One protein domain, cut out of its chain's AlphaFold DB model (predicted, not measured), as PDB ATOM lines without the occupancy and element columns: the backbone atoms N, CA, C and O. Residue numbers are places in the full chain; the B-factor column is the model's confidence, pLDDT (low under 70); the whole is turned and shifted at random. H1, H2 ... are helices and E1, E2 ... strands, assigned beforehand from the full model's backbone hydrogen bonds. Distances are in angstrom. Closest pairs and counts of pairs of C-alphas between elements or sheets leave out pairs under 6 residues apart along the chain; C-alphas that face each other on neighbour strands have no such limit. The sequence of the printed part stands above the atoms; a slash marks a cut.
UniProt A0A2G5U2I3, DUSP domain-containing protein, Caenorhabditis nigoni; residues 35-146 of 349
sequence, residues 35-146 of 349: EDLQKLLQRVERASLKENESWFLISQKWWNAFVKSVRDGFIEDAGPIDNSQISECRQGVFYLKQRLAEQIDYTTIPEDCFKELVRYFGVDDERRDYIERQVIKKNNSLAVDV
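What this domain is: This is residues 35 to 146 of the 349 residues of the protein "DUSP domain-containing protein" of Caenorhabditis nigoni (UniProt A0A2G5U2I3). A four-stranded sheet, strongly twisted and curled like part of a barrel, has H1, H2 and H4 gathered at its E4 and E1 end, while the hairpin of E5 and E6 reaches away from these helices at the other end. A second, small hairpin, E2 and E3, projects to one side, and the short H3 packs on H2. The printed part has 112 residues, with four named helices and six named strands in the order H1, E1, H2, H3, E2, E3, E4, H4, E5, E6, and its class is mixed, helices and strands. The larger sheet runs E4, E1, E5, E6 and is antiparallel throughout, as is the pair E2 and E3. The whole is compact, with a radius of gyration of the C-alphas of 14.0 A and spans of 41 by 37 by 23 A.

How they stand to each other: In the larger sheet E4, residues 106 to 110, is an edge strand and the antiparallel neighbour of E1, residues 54 to 59, with N 107 and O 58 2.8 A apart and N 56 and O 109 2.8 A apart, both within hydrogen-bond range. E5, residues 132 to 138, pairs in a staggered way: its residues 132 to 134 pair with E1, where N 133 and O 55 are 2.7 A apart, and its residues 135 to 138 pair with E6, residues 141 to 144, where N 136 and O 143 are 2.8 A apart. E5 and E6 form a hairpin, and E6 is the other edge strand. From edge to edge the strands' lines turn by 74 degrees and the way across turns by 187 degrees. H4, residues 111 to 121, is on the sheet over E4 and E1 at a height of 10.3 A; it runs along the strands, at 11 degrees to E4 on the local plane, and rises 39 degrees out of that plane, only just short of standing up from the sheet. E4, H4 and E5 form a split strand-helix-strand unit, two strands of one sheet joined through a helix, with E1 between them in the sheet, and its crossover is right-handed. H1, residues 35 to 46, only grazes the sheet with its residues 41 to 45. H1 and H4 only just touch, with 3 pairs of C-alphas within 8 A, the closest those of Leu 40 and Cys 113 at 6.5 A, at a shallow tilt of 30 degrees, opposite ways. H2, residues 60 to 72, only grazes the sheet with its residues 60 to 64. H1 and H2 only just touch, also with 3 pairs, the closest C-alphas those of Leu 37 and Val 70 at 6.7 A, at a steep tilt of 44 degrees, opposite ways. H2 and H4 are apart. H3, residues 75 to 78, touches H2, the closest C-alphas being those of Phe 66 and Ala 78 at 4.7 A. The hairpin of E2, residues 87 to 90, and E3, residues 93 to 96, has N 88 and O 95 2.8 A apart; both strands are apart from H1, H2, H4 and the larger sheet's strands. In H1, H2 and H4 every O i to N i+4 pair is within hydrogen-bond range; H3 is too short for such a pair.

Where its parts are: H1 begins at C-alpha 35, (35.225, -12.308, -36.927), and is 16.5 A long. E1 measures 17.0 A, and H2 follows it directly from C-alpha 60, (35.352, 1.717, -20.175), over 17.9 A. E4 is 13.3 A, H4 15.2 A and E5 18.1 A long. E6 ends at C-alpha 144, (33.015, 14.553, -29.474).

The domain as a whole: The two C-alphas farthest apart, those of Glu 35 and Gln 91, are 42.2 A apart. The printed part has no cut and no long link. The mean pLDDT of the printed part is 94.5, and no printed residue is under 70.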
ATOM      1  N   GLU A  35      34.667 -13.078 -35.814       93.50
ATOM      2  CA  GLU A  35      35.225 -12.308 -36.927       93.50
ATOM      3  C   GLU A  35      34.464 -10.997 -37.152       93.50
ATOM      4  O   GLU A  35      35.087  -9.960 -37.385       93.50
ATOM      5  N   ASP A  36      33.134 -11.010 -37.031       93.75
ATOM      6  CA  ASP A  36      32.313  -9.799 -37.150       93.75
ATOM      7  C   ASP A  36      32.627  -8.805 -36.029       93.75
ATOM      8  O   ASP A  36      32.793  -7.611 -36.284       93.75
ATOM      9  N   LEU A  37      32.808  -9.296 -34.801       95.31
ATOM     10  CA  LEU A  37      33.185  -8.460 -33.659       95.31
ATOM     11  C   LEU A  37      34.610  -7.906 -33.784       95.31
ATOM     12  O   LEU A  37      34.856  -6.754 -33.435       95.31
ATOM     13  N   GLN A  38      35.550  -8.674 -34.344       95.56
ATOM     14  CA  GLN A  38      36.891  -8.169 -34.662       95.56
ATOM     15  C   GLN A  38      36.849  -7.063 -35.721       95.56
ATOM     16  O   GLN A  38      37.560  -6.064 -35.595       95.56
ATOM     17  N   LYS A  39      36.003  -7.202 -36.749       96.19
ATOM     18  CA  LYS A  39      35.780  -6.141 -37.744       96.19
ATOM     19  C   LYS A  39      35.132  -4.910 -37.114       96.19
ATOM     20  O   LYS A  39      35.503  -3.795 -37.469       96.19
ATOM     21  N   LEU A  40      34.191  -5.090 -36.185       96.88
ATOM     22  CA  LEU A  40      33.578  -3.993 -35.430       96.88
ATOM     23  C   LEU A  40      34.637  -3.235 -34.618       96.88
ATOM     24  O   LEU A  40      34.736  -2.020 -34.756       96.88
ATOM     25  N   LEU A  41      35.496  -3.936 -33.872       97.06
ATOM     26  CA  LEU A  41      36.605  -3.318 -33.131       97.06
ATOM     27  C   LEU A  41      37.535  -2.508 -34.046       97.06
ATOM     28  O   LEU A  41      37.872  -1.369 -33.729       97.06
ATOM     29  N   GLN A  42      37.903  -3.058 -35.207       96.62
ATOM     30  CA  GLN A  42      38.732  -2.344 -36.183       96.62
ATOM     31  C   GLN A  42      38.042  -1.101 -36.756       96.62
ATOM     32  O   GLN A  42      38.719  -0.120 -37.059       96.62
ATOM     33  N   ARG A  43      36.715  -1.130 -36.938       97.19
ATOM     34  CA  ARG A  43      35.957   0.046 -37.384       97.19
ATOM     35  C   ARG A  43      35.944   1.137 -36.328       97.19
ATOM     36  O   ARG A  43      36.202   2.278 -36.683       97.19
ATOM     37  N   VAL A  44      35.724   0.784 -35.063       96.56
ATOM     38  CA  VAL A  44      35.786   1.738 -33.947       96.56
ATOM     39  C   VAL A  44      37.170   2.389 -33.872       96.56
ATOM     40  O   VAL A  44      37.263   3.607 -33.804       96.56
ATOM     41  N   GLU A  45      38.249   1.607 -33.970       94.62
ATOM     42  CA  GLU A  45      39.627   2.125 -33.914       94.62
ATOM     43  C   GLU A  45      39.983   3.044 -35.097       94.62
ATOM     44  O   GLU A  45      40.743   4.000 -34.948       94.62
ATOM     45  N   ARG A  46      39.451   2.757 -36.290       95.19
ATOM     46  CA  ARG A  46      39.740   3.517 -37.519       95.19
ATOM     47  C   ARG A  46      38.755   4.647 -37.788       95.19
ATOM     48  O   ARG A  46      38.920   5.355 -38.784       95.19
ATOM     49  N   ALA A  47      37.721   4.786 -36.968       95.56
ATOM     50  CA  ALA A  47      36.689   5.775 -37.189       95.56
ATOM     51  C   ALA A  47      37.276   7.188 -37.107       95.56
ATOM     52  O   ALA A  47      37.897   7.581 -36.123       95.56
ATOM     53  N   SER A  48      37.075   7.957 -38.172       94.69
ATOM     54  CA  SER A  48      37.436   9.368 -38.222       94.69
ATOM     55  C   SER A  48      36.227  10.216 -37.856       94.69
ATOM     56  O   SER A  48      35.154  10.014 -38.419       94.69
ATOM     57  N   LEU A  49      36.424  11.205 -36.991       95.56
ATOM     58  CA  LEU A  49      35.399  12.181 -36.639       95.56
ATOM     59  C   LEU A  49      35.015  13.030 -37.861       95.56
ATOM     60  O   LEU A  49      35.904  13.574 -38.525       95.56
ATOM     61  N   LYS A  50      33.715  13.197 -38.129       94.56
ATOM     62  CA  LYS A  50      33.203  14.240 -39.033       94.56
ATOM     63  C   LYS A  50      32.253  15.171 -38.294       94.56
ATOM     64  O   LYS A  50      31.533  14.753 -37.399       94.56
ATOM     65  N   GLU A  51      32.275  16.443 -38.671       91.88
ATOM     66  CA  GLU A  51      31.456  17.480 -38.045       91.88
ATOM     67  C   GLU A  51      29.962  17.125 -38.099       91.88
ATOM     68  O   GLU A  51      29.463  16.689 -39.137       91.88
ATOM     69  N   ASN A  52      29.266  17.326 -36.979       90.19
ATOM     70  CA  ASN A  52      27.848  17.030 -36.771       90.19
ATOM     71  C   ASN A  52      27.448  15.544 -36.761       90.19
ATOM     72  O   ASN A  52      26.253  15.268 -36.664       90.19
ATOM     73  N   GLU A  53      28.390  14.596 -36.816       95.12
ATOM     74  CA  GLU A  53      28.075  13.170 -36.636       95.12
ATOM     75  C   GLU A  53      27.738  12.827 -35.178       95.12
ATOM     76  O   GLU A  53      28.294  13.408 -34.241       95.12
ATOM     77  N   SER A  54      26.866  11.831 -35.003       96.62
ATOM     78  CA  SER A  54      26.500  11.272 -33.702       96.62
ATOM     79  C   SER A  54      27.444  10.148 -33.282       96.62
ATOM     80  O   SER A  54      27.800   9.262 -34.062       96.62
ATOM     81  N   TRP A  55      27.854  10.195 -32.022       98.12
ATOM     82  CA  TRP A  55      28.725   9.232 -31.358       98.12
ATOM     83  C   TRP A  55      28.133   8.881 -29.995       98.12
ATOM     84  O   TRP A  55      27.428   9.681 -29.388       98.12
ATOM     85  N   PHE A  56      28.422   7.690 -29.490       98.44
ATOM     86  CA  PHE A  56      27.882   7.180 -28.234       98.44
ATOM     87  C   PHE A  56      28.990   6.961 -27.217       98.44
ATOM     88  O   PHE A  56      30.110   6.588 -27.569       98.44
ATOM     89  N   LEU A  57      28.675   7.179 -25.944       98.50
ATOM     90  CA  LEU A  57      29.586   6.884 -24.844       98.50
ATOM     91  C   LEU A  57      29.258   5.513 -24.261       98.50
ATOM     92  O   LEU A  57      28.117   5.241 -23.887       98.50
ATOM     93  N   ILE A  58      30.281   4.672 -24.139       98.44
ATOM     94  CA  ILE A  58      30.204   3.391 -23.439       98.44
ATOM     95  C   ILE A  58      31.181   3.408 -22.270       98.44
ATOM     96  O   ILE A  58      32.316   3.859 -22.415       98.44
ATOM     97  N   SER A  59      30.779   2.882 -21.112       98.50
ATOM     98  CA  SER A  59      31.670   2.718 -19.967       98.50
ATOM     99  C   SER A  59      32.912   1.914 -20.347       98.50
ATOM    100  O   SER A  59      32.821   0.812 -20.892       98.50
ATOM    101  N   GLN A  60      34.086   2.411 -19.956       98.31
ATOM    102  CA  GLN A  60      35.352   1.717 -20.175       98.31
ATOM    103  C   GLN A  60      35.353   0.326 -19.530       98.31
ATOM    104  O   GLN A  60      35.979  -0.599 -20.042       98.31
ATOM    105  N   LYS A  61      34.624   0.151 -18.419       97.88
ATOM    106  CA  LYS A  61      34.480  -1.142 -17.745       97.88
ATOM    107  C   LYS A  61      33.827  -2.172 -18.667       97.88
ATOM    108  O   LYS A  61      34.381  -3.259 -18.833       97.88
ATOM    109  N   TRP A  62      32.683  -1.826 -19.261       98.31
ATOM    110  CA  TRP A  62      31.994  -2.706 -20.202       98.31
ATOM    111  C   TRP A  62      32.826  -2.899 -21.469       98.31
ATOM    112  O   TRP A  62      33.043  -4.029 -21.894       98.31
ATOM    113  N   TRP A  63      33.398  -1.821 -22.016       98.19
ATOM    114  CA  TRP A  63      34.231  -1.890 -23.217       98.19
ATOM    115  C   TRP A  63      35.429  -2.836 -23.052       98.19
ATOM    116  O   TRP A  63      35.695  -3.674 -23.912       98.19
ATOM    117  N   ASN A  64      36.114  -2.782 -21.907       97.62
ATOM    118  CA  ASN A  64      37.212  -3.693 -21.591       97.62
ATOM    119  C   ASN A  64      36.743  -5.152 -21.479       97.62
ATOM    120  O   ASN A  64      37.458  -6.058 -21.920       97.62
ATOM    121  N   ALA A  65      35.563  -5.393 -20.896       97.31
ATOM    122  CA  ALA A  65      34.968  -6.725 -20.829       97.31
ATOM    123  C   ALA A  65      34.622  -7.247 -22.231       97.31
ATOM    124  O   ALA A  65      34.997  -8.368 -22.568       97.31
ATOM    125  N   PHE A  66      34.034  -6.406 -23.084       97.56
ATOM    126  CA  PHE A  66      33.754  -6.718 -24.481       97.56
ATOM    127  C   PHE A  66      35.030  -7.063 -25.263       97.56
ATOM    128  O   PHE A  66      35.127  -8.149 -25.831       97.56
ATOM    129  N   VAL A  67      36.063  -6.217 -25.231       97.25
ATOM    130  CA  VAL A  67      37.341  -6.493 -25.916       97.25
ATOM    131  C   VAL A  67      37.962  -7.808 -25.429       97.25
ATOM    132  O   VAL A  67      38.462  -8.603 -26.232       97.25
ATOM    133  N   LYS A  68      37.906  -8.072 -24.117       96.62
ATOM    134  CA  LYS A  68      38.376  -9.328 -23.525       96.62
ATOM    135  C   LYS A  68      37.566 -10.529 -24.028       96.62
ATOM    136  O   LYS A  68      38.175 -11.514 -24.436       96.62
ATOM    137  N   SER A  69      36.238 -10.427 -24.058       95.81
ATOM    138  CA  SER A  69      35.319 -11.476 -24.525       95.81
ATOM    139  C   SER A  69      35.616 -11.891 -25.975       95.81
ATOM    140  O   SER A  69      35.770 -13.073 -26.277       95.81
ATOM    141  N   VAL A  70      35.849 -10.917 -26.866       95.38
ATOM    142  CA  VAL A  70      36.181 -11.148 -28.283       95.38
ATOM    143  C   VAL A  70      37.554 -11.803 -28.436       95.38
ATOM    144  O   VAL A  70      37.762 -12.670 -29.297       95.38
ATOM    145  N   ARG A  71      38.520 -11.393 -27.608       94.44
ATOM    146  CA  ARG A  71      39.865 -11.970 -27.607       94.44
ATOM    147  C   ARG A  71      39.844 -13.416 -27.125       94.44
ATOM    148  O   ARG A  71      40.443 -14.258 -27.790       94.44
ATOM    149  N   ASP A  72      39.168 -13.683 -26.015       93.44
ATOM    150  CA  ASP A  72      39.171 -14.984 -25.344       93.44
ATOM    151  C   ASP A  72      38.185 -15.969 -26.011       93.44
ATOM    152  O   ASP A  72      38.363 -17.178 -25.912       93.44
ATOM    153  N   GLY A  73      37.223 -15.457 -26.789       90.88
ATOM    154  CA  GLY A  73      36.255 -16.240 -27.563       90.88
ATOM    155  C   GLY A  73      34.929 -16.508 -26.842       90.88
ATOM    156  O   GLY A  73      34.071 -17.159 -27.428       90.88
ATOM    157  N   PHE A  74      34.761 -15.991 -25.625       91.81
ATOM    158  CA  PHE A  74      33.562 -16.117 -24.789       91.81
ATOM    159  C   PHE A  74      32.708 -14.856 -24.920       91.81
ATOM    160  O   PHE A  74      32.748 -13.988 -24.057       91.81
ATOM    161  N   ILE A  75      32.014 -14.691 -26.048       89.19
ATOM    162  CA  ILE A  75      31.326 -13.440 -26.423       89.19
ATOM    163  C   ILE A  75      30.254 -13.054 -25.385       89.19
ATOM    164  O   ILE A  75      30.074 -11.880 -25.072       89.19
ATOM    165  N   GLU A  76      29.586 -14.051 -24.817       87.44
ATOM    166  CA  GLU A  76      28.571 -13.935 -23.774       87.44
ATOM    167  C   GLU A  76      29.063 -13.260 -22.481       87.44
ATOM    168  O   GLU A  76      28.255 -12.653 -21.777       87.44
ATOM    169  N   ASP A  77      30.372 -13.280 -22.199       90.62
ATOM    170  CA  ASP A  77      30.952 -12.688 -20.984       90.62
ATOM    171  C   ASP A  77      30.835 -11.156 -20.937       90.62
ATOM    172  O   ASP A  77      30.969 -10.558 -19.866       90.62
ATOM    173  N   ALA A  78      30.616 -10.499 -22.081       93.00
ATOM    174  CA  ALA A  78      30.429  -9.051 -22.123       93.00
ATOM    175  C   ALA A  78      29.103  -8.622 -21.471       93.00
ATOM    176  O   ALA A  78      29.044  -7.564 -20.843       93.00
ATOM    177  N   GLY A  79      28.057  -9.446 -21.601       95.12
ATOM    178  CA  GLY A  79      26.695  -9.099 -21.198       95.12
ATOM    179  C   GLY A  79      26.129  -7.856 -21.913       95.12
ATOM    180  O   GLY A  79      26.761  -7.315 -22.826       95.12
ATOM    181  N   PRO A  80      24.936  -7.388 -21.503       97.75
ATOM    182  CA  PRO A  80      24.345  -6.154 -22.015       97.75
ATOM    183  C   PRO A  80      25.205  -4.928 -21.712       97.75
ATOM    184  O   PRO A  80      25.903  -4.896 -20.695       97.75
ATOM    185  N   ILE A  81      25.152  -3.917 -22.585       98.56
ATOM    186  CA  ILE A  81      25.869  -2.649 -22.382       98.56
ATOM    187  C   ILE A  81      25.400  -2.006 -21.076       98.56
ATOM    188  O   ILE A  81      24.208  -1.773 -20.908       98.56
ATOM    189  N   ASP A  82      26.343  -1.689 -20.185       98.25
ATOM    190  CA  ASP A  82      26.077  -1.082 -18.876       98.25
ATOM    191  C   ASP A  82      26.905   0.201 -18.676       98.25
ATOM    192  O   ASP A  82      28.126   0.166 -18.480       98.25
ATOM    193  N   ASN A  83      26.221   1.350 -18.669       98.44
ATOM    194  CA  ASN A  83      26.783   2.676 -18.411       98.44
ATOM    195  C   ASN A  83      26.561   3.173 -16.969       98.44
ATOM    196  O   ASN A  83      26.749   4.362 -16.685       98.44
ATOM    197  N   SER A  84      26.231   2.297 -16.015       97.25
ATOM    198  CA  SER A  84      26.051   2.640 -14.591       97.25
ATOM    199  C   SER A  84      27.274   3.312 -13.962       97.25
ATOM    200  O   SER A  84      27.147   4.170 -13.086       97.25
ATOM    201  N   GLN A  85      28.484   2.966 -14.410       97.00
ATOM    202  CA  GLN A  85      29.716   3.539 -13.862       97.00
ATOM    203  C   GLN A  85      29.920   5.002 -14.257       97.00
ATOM    204  O   GLN A  85      30.511   5.754 -13.481       97.00
ATOM    205  N   ILE A  86      29.385   5.419 -15.403       98.00
ATOM    206  CA  ILE A  86      29.518   6.783 -15.926       98.00
ATOM    207  C   ILE A  86      28.248   7.618 -15.745       98.00
ATOM    208  O   ILE A  86      28.262   8.810 -16.025       98.00
ATOM    209  N   SER A  87      27.181   7.024 -15.211       96.25
ATOM    210  CA  SER A  87      25.884   7.680 -15.033       96.25
ATOM    211  C   SER A  87      25.509   7.822 -13.559       96.25
ATOM    212  O   SER A  87      25.878   7.006 -12.716       96.25
ATOM    213  N   GLU A  88      24.741   8.852 -13.235       94.31
ATOM    214  CA  GLU A  88      24.124   9.059 -11.927       94.31
ATOM    215  C   GLU A  88      22.623   9.314 -12.090       94.31
ATOM    216  O   GLU A  88      22.199   9.955 -13.045       94.31
ATOM    217  N   CYS A  89      21.805   8.803 -11.169       91.88
ATOM    218  CA  CYS A  89      20.361   9.022 -11.186       91.88
ATOM    219  C   CYS A  89      19.987  10.101 -10.171       91.88
ATOM    220  O   CYS A  89      20.315   9.990  -8.988       91.88
ATOM    221  N   ARG A  90      19.287  11.140 -10.627       88.12
ATOM    222  CA  ARG A  90      18.762  12.221  -9.792       88.12
ATOM    223  C   ARG A  90      17.275  12.361 -10.089       88.12
ATOM    224  O   ARG A  90      16.893  12.606 -11.224       88.12
ATOM    225  N   GLN A  91      16.438  12.158  -9.069       88.00
ATOM    226  CA  GLN A  91      14.972  12.258  -9.182       88.00
ATOM    227  C   GLN A  91      14.364  11.378 -10.299       88.00
ATOM    228  O   GLN A  91      13.372  11.746 -10.916       88.00
ATOM    229  N   GLY A  92      14.952  10.205 -10.562       85.38
ATOM    230  CA  GLY A  92      14.471   9.277 -11.596       85.38
ATOM    231  C   GLY A  92      14.976   9.568 -13.013       85.38
ATOM    232  O   GLY A  92      14.650   8.805 -13.921       85.38
ATOM    233  N   VAL A  93      15.789  10.613 -13.198       85.62
ATOM    234  CA  VAL A  93      16.440  10.964 -14.468       85.62
ATOM    235  C   VAL A  93      17.931  10.634 -14.389       85.62
ATOM    236  O   VAL A  93      18.578  10.895 -13.371       85.62
ATOM    237  N   PHE A  94      18.480  10.048 -15.454       89.31
ATOM    238  CA  PHE A  94      19.904   9.731 -15.550       89.31
ATOM    239  C   PHE A  94      20.697  10.891 -16.156       89.31
ATOM    240  O   PHE A  94      20.306  11.477 -17.161       89.31
ATOM    241  N   TYR A  95      21.844  11.184 -15.551       89.00
ATOM    242  CA  TYR A  95      22.799  12.189 -15.997       89.00
ATOM    243  C   TYR A  95      24.179  11.559 -16.146       89.00
ATOM    244  O   TYR A  95      24.550  10.666 -15.382       89.00
ATOM    245  N   LEU A  96      24.965  12.055 -17.102       93.94
ATOM    246  CA  LEU A  96      26.380  11.710 -17.192       93.94
ATOM    247  C   LEU A  96      27.116  12.336 -15.998       93.94
ATOM    248  O   LEU A  96      26.980  13.535 -15.745       93.94
ATOM    249  N   LYS A  97      27.909  11.538 -15.278       92.94
ATOM    250  CA  LYS A  97      28.780  12.040 -14.207       92.94
ATOM    251  C   LYS A  97      29.743  13.080 -14.768       92.94
ATOM    252  O   LYS A  97      30.126  13.021 -15.928       92.94
ATOM    253  N   GLN A  98      30.169  14.021 -13.934       88.19
ATOM    254  CA  GLN A  98      31.118  15.054 -14.347       88.19
ATOM    255  C   GLN A  98      32.568  14.557 -14.320       88.19
ATOM    256  O   GLN A  98      32.915  13.664 -13.549       88.19
ATOM    257  N   ARG A  99      33.433  15.233 -15.092       88.06
ATOM    258  CA  ARG A  99      34.901  15.061 -15.081       88.06
ATOM    259  C   ARG A  99      35.389  13.660 -15.470       88.06
ATOM    260  O   ARG A  99      36.477  13.264 -15.073       88.06
ATOM    261  N   LEU A 100      34.599  12.940 -16.260       94.06
ATOM    262  CA  LEU A 100      35.014  11.671 -16.850       94.06
ATOM    263  C   LEU A 100      36.113  11.887 -17.894       94.06
ATOM    264  O   LEU A 100      36.046  12.832 -18.688       94.06
ATOM    265  N   ALA A 101      37.076  10.975 -17.929       93.69
ATOM    266  CA  ALA A 101      38.167  10.957 -18.889       93.69
ATOM    267  C   ALA A 101      37.967   9.865 -19.951       93.69
ATOM    268  O   ALA A 101      37.644   8.714 -19.646       93.69
ATOM    269  N   GLU A 102      38.191  10.232 -21.212       94.38
ATOM    270  CA  GLU A 102      38.156   9.296 -22.337       94.38
ATOM    271  C   GLU A 102      39.263   8.237 -22.197       94.38
ATOM    272  O   GLU A 102      40.362   8.534 -21.724       94.38
ATOM    273  N   GLN A 103      38.968   6.997 -22.587       94.19
ATOM    274  CA  GLN A 103      39.802   5.793 -22.443       94.19
ATOM    275  C   GLN A 103      40.109   5.365 -20.995       94.19
ATOM    276  O   GLN A 103      40.782   4.356 -20.778       94.19
ATOM    277  N   ILE A 104      39.608   6.098 -19.997       96.69
ATOM    278  CA  ILE A 104      39.729   5.758 -18.573       96.69
ATOM    279  C   ILE A 104      38.358   5.375 -18.022       96.69
ATOM    280  O   ILE A 104      38.186   4.271 -17.508       96.69
ATOM    281  N   ASP A 105      37.382   6.269 -18.166       98.19
ATOM    282  CA  ASP A 105      36.027   6.080 -17.651       98.19
ATOM    283  C   ASP A 105      35.048   5.649 -18.748       98.19
ATOM    284  O   ASP A 105      34.142   4.849 -18.495       98.19
ATOM    285  N   TYR A 106      35.244   6.142 -19.974       98.44
ATOM    286  CA  TYR A 106      34.420   5.825 -21.141       98.44
ATOM    287  C   TYR A 106      35.237   5.721 -22.431       98.44
ATOM    288  O   TYR A 106      36.303   6.316 -22.559       98.44
ATOM    289  N   THR A 107      34.684   5.018 -23.414       97.94
ATOM    290  CA  THR A 107      35.124   5.007 -24.813       97.94
ATOM    291  C   THR A 107      34.033   5.631 -25.687       97.94
ATOM    292  O   THR A 107      32.842   5.427 -25.441       97.94
ATOM    293  N   THR A 108      34.437   6.397 -26.701       97.81
ATOM    294  CA  THR A 108      33.555   6.956 -27.732       97.81
ATOM    295  C   THR A 108      33.379   5.951 -28.875       97.81
ATOM    296  O   THR A 108      34.345   5.354 -29.346       97.81
ATOM    297  N   ILE A 109      32.139   5.734 -29.310       98.19
ATOM    298  CA  ILE A 109      31.783   4.743 -30.332       98.19
ATOM    299  C   ILE A 109      30.971   5.428 -31.440       98.19
ATOM    300  O   ILE A 109      29.986   6.095 -31.126       98.19
ATOM    301  N   PRO A 110      31.321   5.257 -32.726       98.06
ATOM    302  CA  PRO A 110      30.497   5.729 -33.836       98.06
ATOM    303  C   PRO A 110      29.071   5.168 -33.779       98.06
ATOM    304  O   PRO A 110      28.871   4.017 -33.389       98.06
ATOM    305  N   GLU A 111      28.079   5.951 -34.203       98.00
ATOM    306  CA  GLU A 111      26.664   5.550 -34.173       98.00
ATOM    307  C   GLU A 111      26.385   4.197 -34.849       98.00
ATOM    308  O   GLU A 111      25.637   3.380 -34.308       98.00
ATOM    309  N   ASP A 112      26.982   3.926 -36.013       97.06
ATOM    310  CA  ASP A 112      26.791   2.666 -36.740       97.06
ATOM    311  C   ASP A 112      27.297   1.462 -35.929       97.06
ATOM    312  O   ASP A 112      26.599   0.458 -35.781       97.06
ATOM    313  N   CYS A 113      28.481   1.598 -35.333       98.00
ATOM    314  CA  CYS A 113      29.084   0.583 -34.480       98.00
ATOM    315  C   CYS A 113      28.274   0.390 -33.192       98.00
ATOM    316  O   CYS A 113      28.068  -0.745 -32.764       98.00
ATOM    317  N   PHE A 114      27.773   1.473 -32.595       98.31
ATOM    318  CA  PHE A 114      26.944   1.410 -31.393       98.31
ATOM    319  C   PHE A 114      25.631   0.662 -31.649       98.31
ATOM    320  O   PHE A 114      25.278  -0.234 -30.885       98.31
ATOM    321  N   LYS A 115      24.945   0.955 -32.761       97.56
ATOM    322  CA  LYS A 115      23.719   0.244 -33.166       97.56
ATOM    323  C   LYS A 115      23.948  -1.256 -33.332       97.56
ATOM    324  O   LYS A 115      23.098  -2.056 -32.949       97.56
ATOM    325  N   GLU A 116      25.093  -1.655 -33.880       96.88
ATOM    326  CA  GLU A 116      25.454  -3.070 -33.975       96.88
ATOM    327  C   GLU A 116      25.730  -3.702 -32.610       96.88
ATOM    328  O   GLU A 116      25.257  -4.811 -32.362       96.88
ATOM    329  N   LEU A 117      26.437  -3.011 -31.712       97.19
ATOM    330  CA  LEU A 117      26.651  -3.493 -30.345       97.19
ATOM    331  C   LEU A 117      25.316  -3.690 -29.619       97.19
ATOM    332  O   LEU A 117      25.086  -4.757 -29.058       97.19
ATOM    333  N   VAL A 118      24.404  -2.722 -29.703       97.12
ATOM    334  CA  VAL A 118      23.050  -2.837 -29.140       97.12
ATOM    335  C   VAL A 118      22.298  -4.017 -29.755       97.12
ATOM    336  O   VAL A 118      21.665  -4.776 -29.031       97.12
ATOM    337  N   ARG A 119      22.388  -4.227 -31.074       95.56
ATOM    338  CA  ARG A 119      21.738  -5.371 -31.732       95.56
ATOM    339  C   ARG A 119      22.236  -6.713 -31.190       95.56
ATOM    340  O   ARG A 119      21.454  -7.651 -31.096       95.56
ATOM    341  N   TYR A 120      23.527  -6.821 -30.888       94.75
ATOM    342  CA  TYR A 120      24.136  -8.078 -30.454       94.75
ATOM    343  C   TYR A 120      24.034  -8.335 -28.952       94.75
ATOM    344  O   TYR A 120      23.840  -9.479 -28.550       94.75
ATOM    345  N   PHE A 121      24.190  -7.296 -28.137       95.75
ATOM    346  CA  PHE A 121      24.316  -7.415 -26.683       95.75
ATOM    347  C   PHE A 121      23.112  -6.841 -25.934       95.75
ATOM    348  O   PHE A 121      22.889  -7.187 -24.778       95.75
ATOM    349  N   GLY A 122      22.321  -5.986 -26.581       96.81
ATOM    350  CA  GLY A 122      21.323  -5.169 -25.909       96.81
ATOM    351  C   GLY A 122      21.957  -4.134 -24.980       96.81
ATOM    352  O   GLY A 122      23.171  -3.906 -24.969       96.81
ATOM    353  N   VAL A 123      21.103  -3.510 -24.184       97.69
ATOM    354  CA  VAL A 123      21.475  -2.573 -23.120       97.69
ATOM    355  C   VAL A 123      20.855  -3.039 -21.805       97.69
ATOM    356  O   VAL A 123      19.840  -3.733 -21.819       97.69
ATOM    357  N   ASP A 124      21.463  -2.679 -20.679       97.81
ATOM    358  CA  ASP A 124      20.974  -3.037 -19.343       97.81
ATOM    359  C   ASP A 124      19.797  -2.138 -18.897       97.81
ATOM    360  O   ASP A 124      18.804  -2.636 -18.370       97.81
ATOM    361  N   ASP A 125      19.847  -0.829 -19.176       96.94
ATOM    362  CA  ASP A 125      18.733   0.119 -19.002       96.94
ATOM    363  C   ASP A 125      18.662   1.101 -20.186       96.94
ATOM    364  O   ASP A 125      19.528   1.964 -20.367       96.94
ATOM    365  N   GLU A 126      17.578   1.027 -20.967       95.62
ATOM    366  CA  GLU A 126      17.335   1.886 -22.137       95.62
ATOM    367  C   GLU A 126      17.334   3.388 -21.818       95.62
ATOM    368  O   GLU A 126      17.652   4.206 -22.677       95.62
ATOM    369  N   ARG A 127      17.019   3.789 -20.583       93.31
ATOM    370  CA  ARG A 127      17.005   5.207 -20.186       93.31
ATOM    371  C   ARG A 127      18.390   5.732 -19.821       93.31
ATOM    372  O   ARG A 127      18.558   6.941 -19.675       93.31
ATOM    373  N   ARG A 128      19.357   4.840 -19.600       95.94
ATOM    374  CA  ARG A 128      20.701   5.167 -19.108       95.94
ATOM    375  C   ARG A 128      21.767   4.946 -20.169       95.94
ATOM    376  O   ARG A 128      22.706   5.730 -20.260       95.94
ATOM    377  N   ASP A 129      21.652   3.865 -20.934       97.88
ATOM    378  CA  ASP A 129      22.777   3.344 -21.712       97.88
ATOM    379  C   ASP A 129      22.881   3.940 -23.124       97.88
ATOM    380  O   ASP A 129      23.938   3.857 -23.746       97.88
ATOM    381  N   TYR A 130      21.848   4.646 -23.595       97.69
ATOM    382  CA  TYR A 130      21.896   5.448 -24.821       97.69
ATOM    383  C   TYR A 130      22.423   6.861 -24.533       97.69
ATOM    384  O   TYR A 130      21.659   7.811 -24.370       97.69
ATOM    385  N   ILE A 131      23.749   7.006 -24.466       96.81
ATOM    386  CA  ILE A 131      24.410   8.296 -24.215       96.81
ATOM    387  C   ILE A 131      24.983   8.853 -25.523       96.81
ATOM    388  O   ILE A 131      26.165   8.681 -25.815       96.81
ATOM    389  N   GLU A 132      24.139   9.522 -26.307       96.69
ATOM    390  CA  GLU A 132      24.512  10.154 -27.580       96.69
ATOM    391  C   GLU A 132      25.200  11.511 -27.373       96.69
ATOM    392  O   GLU A 132      24.825  12.288 -26.491       96.69
ATOM    393  N   ARG A 133      26.209  11.806 -28.194       95.00
ATOM    394  CA  ARG A 133      26.957  13.065 -28.270       95.00
ATOM    395  C   ARG A 133      27.262  13.417 -29.716       95.00
ATOM    396  O   ARG A 133      27.367  12.542 -30.567       95.00
ATOM    397  N   GLN A 134      27.448  14.705 -29.974       94.00
ATOM    398  CA  GLN A 134      27.718  15.208 -31.314       94.00
ATOM    399  C   GLN A 134      29.195  15.560 -31.485       94.00
ATOM    400  O   GLN A 134      29.844  16.051 -30.560       94.00
ATOM    401  N   VAL A 135      29.732  15.334 -32.678       94.12
ATOM    402  CA  VAL A 135      31.060  15.815 -33.055       94.12
ATOM    403  C   VAL A 135      31.003  17.300 -33.382       94.12
ATOM    404  O   VAL A 135      30.292  17.729 -34.291       94.12
ATOM    405  N   ILE A 136      31.832  18.066 -32.686       90.75
ATOM    406  CA  ILE A 136      31.982  19.504 -32.853       90.75
ATOM    407  C   ILE A 136      33.382  19.870 -33.329       90.75
ATOM    408  O   ILE A 136      34.359  19.151 -33.100       90.75
ATOM    409  N   LYS A 137      33.504  21.052 -33.931       87.69
ATOM    410  CA  LYS A 137      34.795  21.674 -34.209       87.69
ATOM    411  C   LYS A 137      35.228  22.534 -33.024       87.69
ATOM    412  O   LYS A 137      34.647  23.579 -32.755       87.69
ATOM    413  N   LYS A 138      36.294  22.125 -32.339       78.56
ATOM    414  CA  LYS A 138      36.914  22.849 -31.222       78.56
ATOM    415  C   LYS A 138      38.367  23.179 -31.559       78.56
ATOM    416  O   LYS A 138      39.169  22.283 -31.806       78.56
ATOM    417  N   ASN A 139      38.731  24.463 -31.566       78.38
ATOM    418  CA  ASN A 139      40.106  24.930 -31.824       78.38
ATOM    419  C   ASN A 139      40.736  24.343 -33.107       78.38
ATOM    420  O   ASN A 139      41.854  23.829 -33.084       78.38
ATOM    421  N   ASN A 140      40.007  24.383 -34.230       80.75
ATOM    422  CA  ASN A 140      40.406  23.791 -35.519       80.75
ATOM    423  C   ASN A 140      40.625  22.265 -35.521       80.75
ATOM    424  O   ASN A 140      41.156  21.736 -36.494       80.75
ATOM    425  N   SER A 141      40.186  21.556 -34.483       87.75
ATOM    426  CA  SER A 141      40.181  20.091 -34.416       87.75
ATOM    427  C   SER A 141      38.758  19.584 -34.187       87.75
ATOM    428  O   SER A 141      37.944  20.287 -33.594       87.75
ATOM    429  N   LEU A 142      38.436  18.386 -34.667       92.62
ATOM    430  CA  LEU A 142      37.147  17.751 -34.383       92.62
ATOM    431  C   LEU A 142      37.240  16.956 -33.078       92.62
ATOM    432  O   LEU A 142      38.255  16.308 -32.824       92.62
ATOM    433  N   ALA A 143      36.193  17.019 -32.263       91.25
ATOM    434  CA  ALA A 143      36.077  16.292 -31.002       91.25
ATOM    435  C   ALA A 143      34.608  15.972 -30.704       91.25
ATOM    436  O   ALA A 143      33.720  16.730 -31.085       91.25
ATOM    437  N   VAL A 144      34.350  14.868 -30.004       93.69
ATOM    438  CA  VAL A 144      33.015  14.553 -29.474       93.69
ATOM    439  C   VAL A 144      32.716  15.499 -28.305       93.69
ATOM    440  O   VAL A 144      33.486  15.556 -27.343       93.69
ATOM    441  N   ASP A 145      31.613  16.245 -28.369       91.81
ATOM    442  CA  ASP A 145      31.212  17.193 -27.324       91.81
ATOM    443  C   ASP A 145      30.562  16.480 -26.135       91.81
ATOM    444  O   ASP A 145      29.345  16.398 -26.021       91.81
ATOM    445  N   VAL A 146      31.374  15.902 -25.251       91.50
ATOM    446  CA  VAL A 146      30.884  15.067 -24.138       91.50
ATOM    447  C   VAL A 146      30.107  15.859 -23.084       91.50
ATOM    448  O   VAL A 146      29.141  15.339 -22.512       91.50
TER     449      VAL A 146